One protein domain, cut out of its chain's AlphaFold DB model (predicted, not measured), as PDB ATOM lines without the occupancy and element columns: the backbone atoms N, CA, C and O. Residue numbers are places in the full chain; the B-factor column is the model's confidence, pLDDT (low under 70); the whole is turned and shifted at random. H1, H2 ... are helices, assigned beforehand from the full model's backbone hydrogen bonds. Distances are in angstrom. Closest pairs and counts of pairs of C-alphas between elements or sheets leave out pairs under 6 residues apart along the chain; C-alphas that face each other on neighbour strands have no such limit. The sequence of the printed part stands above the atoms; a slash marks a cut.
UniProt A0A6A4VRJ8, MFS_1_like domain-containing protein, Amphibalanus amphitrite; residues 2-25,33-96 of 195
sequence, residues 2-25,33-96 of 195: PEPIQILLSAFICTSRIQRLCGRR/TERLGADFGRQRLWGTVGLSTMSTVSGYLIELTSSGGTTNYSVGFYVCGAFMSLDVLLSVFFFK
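AT A GLANCE: This is residues 2 to 25 and 33 to 96 of the 195 residues of the protein "MFS_1_like domain-containing protein" of Amphibalanus amphitrite (UniProt A0A6A4VRJ8). The long helix H2 has the shorter H1 side by side with it, while H3 folds back from the end of H2 and splays away, H2 and H3 making a V. The printed part has 88 residues with three named helices, H1, H2, H3 along the chain, and no named strand: all helix. It is loose, with a radius of gyration of the C-alphas of 16.1 A and spans of 56 by 27 by 24 A.

IN THESE COORDINATES: Find C-alpha 33 at (-81.134, -45.736, 235.105); from there H2, residues 33 to 65, runs 48.8 A. H1, residues 4 to 22, begins at (-87.789, -43.260, 192.661). H3, residues 74 to 94, runs 30.1 A to C-alpha 94 at (-95.046, -58.075, 213.465).

HOW THE PARTS SIT: H2 and H1 are close but not clearly touching, their closest C-alphas, Val 57 and Leu 8, 7.9 A apart; they run opposite ways at a shallow tilt of 2 degrees. H2, with residues 58 to 65 alone, touches residues 75 to 79 of H3; look at their closest C-alphas, Ser 58 and Gly 76, 5.7 A apart. This helical hairpin runs opposite ways at a steep tilt of 38 degrees. H1 and H3 are apart. In H1, H2 and H3 every O i to N i+4 pair is within hydrogen-bond range.

THE WHOLE: The farthest C-alphas, Thr 33 and Gly 68, are 56.8 A apart. Residues 26 to 32 are cut out, leaving 16.9 A between C-alphas 25 and 33. The link H2 to H3 is short. Residues 84 to 96 stand free. Low pLDDT, under 70, covers 22 residues, among them 15 to 25.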
ATOM      1  N   PRO A   2     -82.572 -45.045 188.259       58.44
ATOM      2  CA  PRO A   2     -83.314 -45.918 189.163       58.44
ATOM      3  C   PRO A   2     -84.693 -45.300 189.422       58.44
ATOM      4  O   PRO A   2     -84.787 -44.095 189.660       58.44
ATOM      5  N   GLU A   3     -85.749 -46.109 189.360       78.25
ATOM      6  CA  GLU A   3     -87.106 -45.665 189.690       78.25
ATOM      7  C   GLU A   3     -87.133 -45.070 191.111       78.25
ATOM      8  O   GLU A   3     -86.582 -45.694 192.029       78.25
ATOM      9  N   PRO A   4     -87.788 -43.914 191.347       69.00
ATOM     10  CA  PRO A   4     -87.789 -43.260 192.661       69.00
ATOM     11  C   PRO A   4     -88.329 -44.185 193.764       69.00
ATOM     12  O   PRO A   4     -87.859 -44.154 194.901       69.00
ATOM     13  N   ILE A   5     -89.235 -45.096 193.398       69.50
ATOM     14  CA  ILE A   5     -89.786 -46.162 194.243       69.50
ATOM     15  C   ILE A   5     -88.683 -47.046 194.863       69.50
ATOM     16  O   ILE A   5     -88.779 -47.407 196.037       69.50
ATOM     17  N   GLN A   6     -87.608 -47.370 194.131       71.75
ATOM     18  CA  GLN A   6     -86.515 -48.200 194.658       71.75
ATOM     19  C   GLN A   6     -85.655 -47.458 195.689       71.75
ATOM     20  O   GLN A   6     -85.200 -48.061 196.665       71.75
ATOM     21  N   ILE A   7     -85.469 -46.145 195.523       73.50
ATOM     22  CA  ILE A   7     -84.744 -45.318 196.497       73.50
ATOM     23  C   ILE A   7     -85.528 -45.290 197.817       73.50
ATOM     24  O   ILE A   7     -84.957 -45.550 198.874       73.50
ATOM     25  N   LEU A   8     -86.849 -45.097 197.753       64.25
ATOM     26  CA  LEU A   8     -87.727 -45.121 198.928       64.25
ATOM     27  C   LEU A   8     -87.725 -46.477 199.643       64.25
ATOM     28  O   LEU A   8     -87.536 -46.529 200.858       64.25
ATOM     29  N   LEU A   9     -87.869 -47.575 198.894       68.38
ATOM     30  CA  LEU A   9     -87.799 -48.930 199.445       68.38
ATOM     31  C   LEU A   9     -86.448 -49.212 200.107       68.38
ATOM     32  O   LEU A   9     -86.419 -49.734 201.219       68.38
ATOM     33  N   SER A  10     -85.331 -48.842 199.475       73.44
ATOM     34  CA  SER A  10     -83.999 -49.076 200.048       73.44
ATOM     35  C   SER A  10     -83.751 -48.254 201.319       73.44
ATOM     36  O   SER A  10     -83.270 -48.809 202.308       73.44
ATOM     37  N   ALA A  11     -84.155 -46.978 201.350       67.25
ATOM     38  CA  ALA A  11     -84.063 -46.129 202.539       67.25
ATOM     39  C   ALA A  11     -84.933 -46.654 203.694       67.25
ATOM     40  O   ALA A  11     -84.476 -46.722 204.840       67.25
ATOM     41  N   PHE A  12     -86.164 -47.086 203.400       71.12
ATOM     42  CA  PHE A  12     -87.067 -47.639 204.405       71.12
ATOM     43  C   PHE A  12     -86.550 -48.977 204.957       71.12
ATOM     44  O   PHE A  12     -86.372 -49.109 206.166       71.12
ATOM     45  N   ILE A  13     -86.192 -49.928 204.083       73.56
ATOM     46  CA  ILE A  13     -85.617 -51.228 204.473       73.56
ATOM     47  C   ILE A  13     -84.342 -51.035 205.304       73.56
ATOM     48  O   ILE A  13     -84.162 -51.729 206.306       73.56
ATOM     49  N   CYS A  14     -83.474 -50.091 204.926       70.44
ATOM     50  CA  CYS A  14     -82.274 -49.757 205.690       70.44
ATOM     51  C   CYS A  14     -82.634 -49.270 207.103       70.44
ATOM     52  O   CYS A  14     -82.152 -49.828 208.089       70.44
ATOM     53  N   THR A  15     -83.565 -48.318 207.217       65.88
ATOM     54  CA  THR A  15     -84.026 -47.771 208.505       65.88
ATOM     55  C   THR A  15     -84.626 -48.864 209.404       65.88
ATOM     56  O   THR A  15     -84.213 -49.015 210.557       65.88
ATOM     57  N   SER A  16     -85.516 -49.712 208.870       65.06
ATOM     58  CA  SER A  16     -86.110 -50.837 209.609       65.06
ATOM     59  C   SER A  16     -85.076 -51.895 210.022       65.06
ATOM     60  O   SER A  16     -85.187 -52.495 211.095       65.06
ATOM     61  N   ARG A  17     -84.048 -52.145 209.194       69.31
ATOM     62  CA  ARG A  17     -82.945 -53.053 209.550       69.31
ATOM     63  C   ARG A  17     -82.101 -52.485 210.685       69.31
ATOM     64  O   ARG A  17     -81.791 -53.237 211.606       69.31
ATOM     65  N   ILE A  18     -81.765 -51.194 210.666       66.94
ATOM     66  CA  ILE A  18     -80.956 -50.593 211.735       66.94
ATOM     67  C   ILE A  18     -81.734 -50.584 213.061       66.94
ATOM     68  O   ILE A  18     -81.164 -50.958 214.084       66.94
ATOM     69  N   GLN A  19     -83.044 -50.303 213.056       65.94
ATOM     70  CA  GLN A  19     -83.886 -50.449 214.255       65.94
ATOM     71  C   GLN A  19     -83.807 -51.867 214.858       65.94
ATOM     72  O   GLN A  19     -83.586 -52.013 216.062       65.94
ATOM     73  N   ARG A  20     -83.898 -52.922 214.029       65.69
ATOM     74  CA  ARG A  20     -83.754 -54.322 214.488       65.69
ATOM     75  C   ARG A  20     -82.346 -54.665 214.986       65.69
ATOM     76  O   ARG A  20     -82.219 -55.492 215.885       65.69
ATOM     77  N   LEU A  21     -81.302 -54.053 214.426       59.25
ATOM     78  CA  LEU A  21     -79.917 -54.248 214.873       59.25
ATOM     79  C   LEU A  21     -79.648 -53.547 216.215       59.25
ATOM     80  O   LEU A  21     -79.014 -54.130 217.092       59.25
ATOM     81  N   CYS A  22     -80.181 -52.339 216.416       60.81
ATOM     82  CA  CYS A  22     -80.052 -51.608 217.678       60.81
ATOM     83  C   CYS A  22     -80.820 -52.258 218.841       60.81
ATOM     84  O   CYS A  22     -80.386 -52.143 219.983       60.81
ATOM     85  N   GLY A  23     -81.932 -52.949 218.571       58.00
ATOM     86  CA  GLY A  23     -82.740 -53.610 219.603       58.00
ATOM     87  C   GLY A  23     -82.159 -54.911 220.176       58.00
ATOM     88  O   GLY A  23     -82.757 -55.469 221.088       58.00
ATOM     89  N   ARG A  24     -81.034 -55.428 219.652       57.25
ATOM     90  CA  ARG A  24     -80.547 -56.792 219.959       57.25
ATOM     91  C   ARG A  24     -79.186 -56.869 220.664       57.25
ATOM     92  O   ARG A  24     -78.588 -57.942 220.707       57.25
ATOM     93  N   ARG A  25     -78.672 -55.764 221.216       56.38
ATOM     94  CA  ARG A  25     -77.433 -55.766 222.018       56.38
ATOM     95  C   ARG A  25     -77.782 -55.790 223.506       56.38
ATOM     96  O   ARG A  25     -78.159 -54.767 224.064       56.38
ATOM     97  N   THR A  33     -80.799 -47.161 235.309       60.94
ATOM     98  CA  THR A  33     -81.134 -45.736 235.105       60.94
ATOM     99  C   THR A  33     -80.511 -45.118 233.855       60.94
ATOM    100  O   THR A  33     -81.207 -44.398 233.138       60.94
ATOM    101  N   GLU A  34     -79.244 -45.405 233.525       63.06
ATOM    102  CA  GLU A  34     -78.648 -44.866 232.288       63.06
ATOM    103  C   GLU A  34     -79.251 -45.510 231.029       63.06
ATOM    104  O   GLU A  34     -79.377 -44.842 229.999       63.06
ATOM    105  N   ARG A  35     -79.694 -46.778 231.099       63.06
ATOM    106  CA  ARG A  35     -80.346 -47.450 229.963       63.06
ATOM    107  C   ARG A  35     -81.692 -46.834 229.602       63.06
ATOM    108  O   ARG A  35     -81.911 -46.595 228.418       63.06
ATOM    109  N   LEU A  36     -82.534 -46.471 230.579       67.25
ATOM    110  CA  LEU A  36     -83.769 -45.723 230.294       67.25
ATOM    111  C   LEU A  36     -83.476 -44.411 229.541       67.25
ATOM    112  O   LEU A  36     -84.165 -44.082 228.574       67.25
ATOM    113  N   GLY A  37     -82.423 -43.685 229.937       74.62
ATOM    114  CA  GLY A  37     -81.977 -42.476 229.239       74.62
ATOM    115  C   GLY A  37     -81.490 -42.752 227.811       74.62
ATOM    116  O   GLY A  37     -81.876 -42.046 226.875       74.62
ATOM    117  N   ALA A  38     -80.685 -43.801 227.626       76.25
ATOM    118  CA  ALA A  38     -80.145 -44.198 226.327       76.25
ATOM    119  C   ALA A  38     -81.232 -44.673 225.346       76.25
ATOM    120  O   ALA A  38     -81.222 -44.276 224.178       76.25
ATOM    121  N   ASP A  39     -82.194 -45.476 225.805       76.69
ATOM    122  CA  ASP A  39     -83.296 -45.976 224.979       76.69
ATOM    123  C   ASP A  39     -84.268 -44.857 224.578       76.69
ATOM    124  O   ASP A  39     -84.641 -44.760 223.405       76.69
ATOM    125  N   PHE A  40     -84.597 -43.941 225.497       76.19
ATOM    126  CA  PHE A  40     -85.402 -42.756 225.189       76.19
ATOM    127  C   PHE A  40     -84.695 -41.816 224.199       76.19
ATOM    128  O   PHE A  40     -85.302 -41.348 223.229       76.19
ATOM    129  N   GLY A  41     -83.391 -41.583 224.385       82.81
ATOM    130  CA  GLY A  41     -82.567 -40.824 223.440       82.81
ATOM    131  C   GLY A  41     -82.562 -41.458 222.045       82.81
ATOM    132  O   GLY A  41     -82.774 -40.769 221.045       82.81
ATOM    133  N   ARG A  42     -82.416 -42.788 221.975       80.38
ATOM    134  CA  ARG A  42     -82.466 -43.560 220.727       80.38
ATOM    135  C   ARG A  42     -83.829 -43.451 220.039       80.38
ATOM    136  O   ARG A  42     -83.867 -43.240 218.829       80.38
ATOM    137  N   GLN A  43     -84.937 -43.540 220.780       79.25
ATOM    138  CA  GLN A  43     -86.287 -43.383 220.225       79.25
ATOM    139  C   GLN A  43     -86.480 -41.999 219.584       79.25
ATOM    140  O   GLN A  43     -86.962 -41.906 218.453       79.25
ATOM    141  N   ARG A  44     -86.055 -40.922 220.262       83.88
ATOM    142  CA  ARG A  44     -86.158 -39.553 219.721       83.88
ATOM    143  C   ARG A  44     -85.263 -39.344 218.502       83.88
ATOM    144  O   ARG A  44     -85.721 -38.738 217.535       83.88
ATOM    145  N   LEU A  45     -84.044 -39.887 218.511       84.50
ATOM    146  CA  LEU A  45     -83.135 -39.837 217.363       84.50
ATOM    147  C   LEU A  45     -83.783 -40.469 216.121       84.50
ATOM    148  O   LEU A  45     -83.888 -39.806 215.088       84.50
ATOM    149  N   TRP A  46     -84.303 -41.698 216.230       81.12
ATOM    150  CA  TRP A  46     -84.992 -42.363 215.115       81.12
ATOM    151  C   TRP A  46     -86.238 -41.611 214.645       81.12
ATOM    152  O   TRP A  46     -86.451 -41.506 213.438       81.12
ATOM    153  N   GLY A  47     -87.008 -41.024 215.569       79.44
ATOM    154  CA  GLY A  47     -88.126 -40.143 215.232       79.44
ATOM    155  C   GLY A  47     -87.691 -38.941 214.386       79.44
ATOM    156  O   GLY A  47     -88.277 -38.691 213.336       79.44
ATOM    157  N   THR A  48     -86.627 -38.234 214.790       83.25
ATOM    158  CA  THR A  48     -86.105 -37.079 214.031       83.25
ATOM    159  C   THR A  48     -85.535 -37.460 212.667       83.25
ATOM    160  O   THR A  48     -85.809 -36.766 211.688       83.25
ATOM    161  N   VAL A  49     -84.804 -38.578 212.576       87.25
ATOM    162  CA  VAL A  49     -84.273 -39.079 211.302       87.25
ATOM    163  C   VAL A  49     -85.430 -39.395 210.355       87.25
ATOM    164  O   VAL A  49     -85.475 -38.820 209.274       87.25
ATOM    165  N   GLY A  50     -86.412 -40.199 210.782       81.88
ATOM    166  CA  GLY A  50     -87.574 -40.553 209.958       81.88
ATOM    167  C   GLY A  50     -88.365 -39.338 209.458       81.88
ATOM    168  O   GLY A  50     -88.687 -39.263 208.274       81.88
ATOM    169  N   LEU A  51     -88.612 -38.348 210.324       80.69
ATOM    170  CA  LEU A  51     -89.264 -37.085 209.946       80.69
ATOM    171  C   LEU A  51     -88.467 -36.310 208.886       80.69
ATOM    172  O   LEU A  51     -89.057 -35.786 207.940       80.69
ATOM    173  N   SER A  52     -87.137 -36.263 209.015       85.94
ATOM    174  CA  SER A  52     -86.282 -35.578 208.041       85.94
ATOM    175  C   SER A  52     -86.326 -36.248 206.663       85.94
ATOM    176  O   SER A  52     -86.548 -35.557 205.668       85.94
ATOM    177  N   THR A  53     -86.239 -37.584 206.595       83.75
ATOM    178  CA  THR A  53     -86.317 -38.321 205.326       83.75
ATOM    179  C   THR A  53     -87.681 -38.150 204.663       83.75
ATOM    180  O   THR A  53     -87.739 -37.913 203.459       83.75
ATOM    181  N   MET A  54     -88.780 -38.205 205.429       81.62
ATOM    182  CA  MET A  54     -90.132 -37.997 204.886       81.62
ATOM    183  C   MET A  54     -90.324 -36.602 204.288       81.62
ATOM    184  O   MET A  54     -90.970 -36.471 203.251       81.62
ATOM    185  N   SER A  55     -89.746 -35.570 204.906       85.94
ATOM    186  CA  SER A  55     -89.801 -34.195 204.396       85.94
ATOM    187  C   SER A  55     -89.082 -34.051 203.047       85.94
ATOM    188  O   SER A  55     -89.640 -33.500 202.099       85.94
ATOM    189  N   THR A  56     -87.877 -34.618 202.909       88.19
ATOM    190  CA  THR A  56     -87.142 -34.604 201.631       88.19
ATOM    191  C   THR A  56     -87.881 -35.384 200.541       88.19
ATOM    192  O   THR A  56     -87.968 -34.931 199.401       88.19
ATOM    193  N   VAL A  57     -88.450 -36.540 200.894       85.38
ATOM    194  CA  VAL A  57     -89.212 -37.395 199.974       85.38
ATOM    195  C   VAL A  57     -90.488 -36.714 199.482       85.38
ATOM    196  O   VAL A  57     -90.754 -36.732 198.280       85.38
ATOM    197  N   SER A  58     -91.275 -36.105 200.374       86.12
ATOM    198  CA  SER A  58     -92.524 -35.447 199.978       86.12
ATOM    199  C   SER A  58     -92.264 -34.223 199.099       86.12
ATOM    200  O   SER A  58     -92.944 -34.061 198.088       86.12
ATOM    201  N   GLY A  59     -91.230 -33.429 199.406       89.25
ATOM    202  CA  GLY A  59     -90.792 -32.314 198.563       89.25
ATOM    203  C   GLY A  59     -90.425 -32.763 197.145       89.25
ATOM    204  O   GLY A  59     -90.944 -32.217 196.174       89.25
ATOM    205  N   TYR A  60     -89.612 -33.818 197.024       88.81
ATOM    206  CA  TYR A  60     -89.204 -34.363 195.725       88.81
ATOM    207  C   TYR A  60     -90.384 -34.910 194.900       88.81
ATOM    208  O   TYR A  60     -90.453 -34.688 193.690       88.81
ATOM    209  N   LEU A  61     -91.358 -35.577 195.536       86.31
ATOM    210  CA  LEU A  61     -92.570 -36.025 194.839       86.31
ATOM    211  C   LEU A  61     -93.473 -34.865 194.395       86.31
ATOM    212  O   LEU A  61     -94.076 -34.955 193.325       86.31
ATOM    213  N   ILE A  62     -93.574 -33.787 195.177       88.38
ATOM    214  CA  ILE A  62     -94.331 -32.589 194.781       88.38
ATOM    215  C   ILE A  62     -93.680 -31.940 193.552       88.38
ATOM    216  O   ILE A  62     -94.387 -31.584 192.615       88.38
ATOM    217  N   GLU A  63     -92.350 -31.849 193.506       89.38
ATOM    218  CA  GLU A  63     -91.628 -31.285 192.360       89.38
ATOM    219  C   GLU A  63     -91.814 -32.129 191.085       89.38
ATOM    220  O   GLU A  63     -92.153 -31.585 190.035       89.38
ATOM    221  N   LEU A  64     -91.727 -33.464 191.184       88.50
ATOM    222  CA  LEU A  64     -92.006 -34.382 190.067       88.50
ATOM    223  C   LEU A  64     -93.447 -34.297 189.533       88.50
ATOM    224  O   LEU A  64     -93.681 -34.503 188.343       88.50
ATOM    225  N   THR A  65     -94.424 -34.029 190.402       87.38
ATOM    226  CA  THR A  65     -95.858 -34.016 190.046       87.38
ATOM    227  C   THR A  65     -96.411 -32.616 189.758       87.38
ATOM    228  O   THR A  65     -97.539 -32.481 189.279       87.38
ATOM    229  N   SER A  66     -95.616 -31.570 189.986       87.50
ATOM    230  CA  SER A  66     -95.930 -30.170 189.684       87.50
ATOM    231  C   SER A  66     -95.526 -29.803 188.248       87.50
ATOM    232  O   SER A  66     -94.650 -28.968 188.019       87.50
ATOM    233  N   SER A  67     -96.179 -30.415 187.258       86.25
ATOM    234  CA  SER A  67     -95.992 -30.085 185.837       86.25
ATOM    235  C   SER A  67     -96.934 -28.966 185.377       86.25
ATOM    236  O   SER A  67     -98.120 -28.986 185.685       86.25
ATOM    237  N   GLY A  68     -96.430 -28.005 184.595       82.12
ATOM    238  CA  GLY A  68     -97.266 -26.977 183.948       82.12
ATOM    239  C   GLY A  68     -97.733 -25.818 184.843       82.12
ATOM    240  O   GLY A  68     -98.657 -25.103 184.469       82.12
ATOM    241  N   GLY A  69     -97.103 -25.606 186.003       85.19
ATOM    242  CA  GLY A  69     -97.384 -24.464 186.887       85.19
ATOM    243  C   GLY A  69     -98.501 -24.684 187.915       85.19
ATOM    244  O   GLY A  69     -98.757 -23.792 188.721       85.19
ATOM    245  N   THR A  70     -99.135 -25.859 187.938       86.19
ATOM    246  CA  THR A  70    -100.108 -26.253 188.967       86.19
ATOM    247  C   THR A  70     -99.459 -27.174 190.006       86.19
ATOM    248  O   THR A  70     -98.957 -28.252 189.694       86.19
ATOM    249  N   THR A  71     -99.453 -26.749 191.273       88.00
ATOM    250  CA  THR A  71     -98.813 -27.501 192.366       88.00
ATOM    251  C   THR A  71     -99.784 -28.505 192.993       88.00
ATOM    252  O   THR A  71    -100.737 -28.130 193.677       88.00
ATOM    253  N   ASN A  72     -99.531 -29.798 192.786       86.00
ATOM    254  CA  ASN A  72    -100.410 -30.886 193.223       86.00
ATOM    255  C   ASN A  72    -100.112 -31.353 194.663       86.00
ATOM    256  O   ASN A  72     -99.485 -32.385 194.891       86.00
ATOM    257  N   TYR A  73    -100.609 -30.616 195.663       86.88
ATOM    258  CA  TYR A  73    -100.418 -30.950 197.088       86.88
ATOM    259  C   TYR A  73    -101.058 -32.279 197.534       86.88
ATOM    260  O   TYR A  73    -100.648 -32.852 198.546       86.88
ATOM    261  N   SER A  74    -102.029 -32.803 196.779       87.88
ATOM    262  CA  SER A  74    -102.684 -34.101 197.018       87.88
ATOM    263  C   SER A  74    -101.691 -35.265 197.133       87.88
ATOM    264  O   SER A  74    -101.901 -36.188 197.921       87.88
ATOM    265  N   VAL A  75    -100.562 -35.189 196.425       87.94
ATOM    266  CA  VAL A  75     -99.494 -36.200 196.434       87.94
ATOM    267  C   VAL A  75     -98.884 -36.389 197.828       87.94
ATOM    268  O   VAL A  75     -98.626 -37.524 198.231       87.94
ATOM    269  N   GLY A  76     -98.745 -35.317 198.614       84.62
ATOM    270  CA  GLY A  76     -98.262 -35.405 199.997       84.62
ATOM    271  C   GLY A  76     -99.186 -36.226 200.904       84.62
ATOM    272  O   GLY A  76     -98.708 -37.003 201.734       84.62
ATOM    273  N   PHE A  77    -100.505 -36.126 200.704       87.12
ATOM    274  CA  PHE A  77    -101.489 -36.907 201.457       87.12
ATOM    275  C   PHE A  77    -101.436 -38.396 201.101       87.12
ATOM    276  O   PHE A  77    -101.484 -39.228 202.006       87.12
ATOM    277  N   TYR A  78    -101.267 -38.746 199.820       88.00
ATOM    278  CA  TYR A  78    -101.115 -40.145 199.408       88.00
ATOM    279  C   TYR A  78     -99.839 -40.782 199.974       88.00
ATOM    280  O   TYR A  78     -99.900 -41.902 200.476       88.00
ATOM    281  N   VAL A  79     -98.707 -40.067 199.975       85.56
ATOM    282  CA  VAL A  79     -97.456 -40.551 200.592       85.56
ATOM    283  C   VAL A  79     -97.620 -40.741 202.102       85.56
ATOM    284  O   VAL A  79     -97.261 -41.792 202.630       85.56
ATOM    285  N   CYS A  80     -98.204 -39.763 202.800       83.81
ATOM    286  CA  CYS A  80     -98.453 -39.857 204.239       83.81
ATOM    287  C   CYS A  80     -99.390 -41.031 204.581       83.81
ATOM    288  O   CYS A  80     -99.084 -41.832 205.464       83.81
ATOM    289  N   GLY A  81    -100.485 -41.193 203.830       87.12
ATOM    290  CA  GLY A  81    -101.418 -42.309 203.990       87.12
ATOM    291  C   GLY A  81    -100.783 -43.672 203.703       87.12
ATOM    292  O   GLY A  81    -101.026 -44.626 204.443       87.12
ATOM    293  N   ALA A  82     -99.921 -43.767 202.687       86.38
ATOM    294  CA  ALA A  82     -99.172 -44.985 202.382       86.38
ATOM    295  C   ALA A  82     -98.209 -45.362 203.520       86.38
ATOM    296  O   ALA A  82     -98.152 -46.525 203.909       86.38
ATOM    297  N   PHE A  83     -97.506 -44.391 204.114       82.94
ATOM    298  CA  PHE A  83     -96.622 -44.668 205.250       82.94
ATOM    299  C   PHE A  83     -97.379 -45.019 206.533       82.94
ATOM    300  O   PHE A  83     -96.995 -45.974 207.199       82.94
ATOM    301  N   MET A  84     -98.475 -44.324 206.851       84.06
ATOM    302  CA  MET A  84     -99.307 -44.642 208.022       84.06
ATOM    303  C   MET A  84     -99.974 -46.018 207.902       84.06
ATOM    304  O   MET A  84     -99.965 -46.796 208.851       84.06
ATOM    305  N   SER A  85    -100.516 -46.362 206.729       88.12
ATOM    306  CA  SER A  85    -101.089 -47.696 206.500       88.12
ATOM    307  C   SER A  85    -100.026 -48.793 206.534       88.12
ATOM    308  O   SER A  85    -100.276 -49.850 207.107       88.12
ATOM    309  N   LEU A  86     -98.824 -48.548 206.004       86.38
ATOM    310  CA  LEU A  86     -97.712 -49.492 206.089       86.38
ATOM    311  C   LEU A  86     -97.204 -49.664 207.531       86.38
ATOM    312  O   LEU A  86     -96.911 -50.790 207.918       86.38
ATOM    313  N   ASP A  87     -97.159 -48.607 208.344       82.69
ATOM    314  CA  ASP A  87     -96.813 -48.683 209.773       82.69
ATOM    315  C   ASP A  87     -97.853 -49.479 210.582       82.69
ATOM    316  O   ASP A  87     -97.494 -50.360 211.367       82.69
ATOM    317  N   VAL A  88     -99.149 -49.274 210.314       82.88
ATOM    318  CA  VAL A  88    -100.237 -50.076 210.903       82.88
ATOM    319  C   VAL A  88    -100.163 -51.535 210.449       82.88
ATOM    320  O   VAL A  88    -100.279 -52.432 211.282       82.88
ATOM    321  N   LEU A  89     -99.927 -51.806 209.162       86.75
ATOM    322  CA  LEU A  89     -99.776 -53.172 208.649       86.75
ATOM    323  C   LEU A  89     -98.556 -53.863 209.268       86.75
ATOM    324  O   LEU A  89     -98.674 -54.987 209.748       86.75
ATOM    325  N   LEU A  90     -97.395 -53.199 209.312       83.00
ATOM    326  CA  LEU A  90     -96.207 -53.721 209.989       83.00
ATOM    327  C   LEU A  90     -96.481 -53.978 211.467       83.00
ATOM    328  O   LEU A  90     -96.087 -55.029 211.968       83.00
ATOM    329  N   SER A  91     -97.178 -53.068 212.145       79.75
ATOM    330  CA  SER A  91     -97.584 -53.255 213.532       79.75
ATOM    331  C   SER A  91     -98.448 -54.507 213.670       79.75
ATOM    332  O   SER A  91     -98.054 -55.419 214.380       79.75
ATOM    333  N   VAL A  92     -99.548 -54.641 212.924       83.12
ATOM    334  CA  VAL A  92    -100.449 -55.808 213.000       83.12
ATOM    335  C   VAL A  92     -99.754 -57.128 212.628       83.12
ATOM    336  O   VAL A  92     -99.995 -58.146 213.275       83.12
ATOM    337  N   PHE A  93     -98.868 -57.143 211.625       82.38
ATOM    338  CA  PHE A  93     -98.178 -58.367 211.195       82.38
ATOM    339  C   PHE A  93     -96.976 -58.756 212.074       82.38
ATOM    340  O   PHE A  93     -96.719 -59.951 212.236       82.38
ATOM    341  N   PHE A  94     -96.227 -57.795 212.633       76.69
ATOM    342  CA  PHE A  94     -95.046 -58.075 213.465       76.69
ATOM    343  C   PHE A  94     -95.329 -58.064 214.971       76.69
ATOM    344  O   PHE A  94     -94.692 -58.839 215.687       76.69
ATOM    345  N   PHE A  95     -96.315 -57.305 215.464       72.44
ATOM    346  CA  PHE A  95     -96.899 -57.525 216.792       72.44
ATOM    347  C   PHE A  95     -97.834 -58.737 216.762       72.44
ATOM    348  O   PHE A  95     -99.033 -58.665 217.030       72.44
ATOM    349  N   LYS A  96     -97.227 -59.911 216.562       54.72
ATOM    350  CA  LYS A  96     -97.760 -61.165 217.086       54.72
ATOM    351  C   LYS A  96     -97.631 -61.114 218.613       54.72
ATOM    352  O   LYS A  96     -96.752 -61.759 219.176       54.72
TER     353      LYS A  96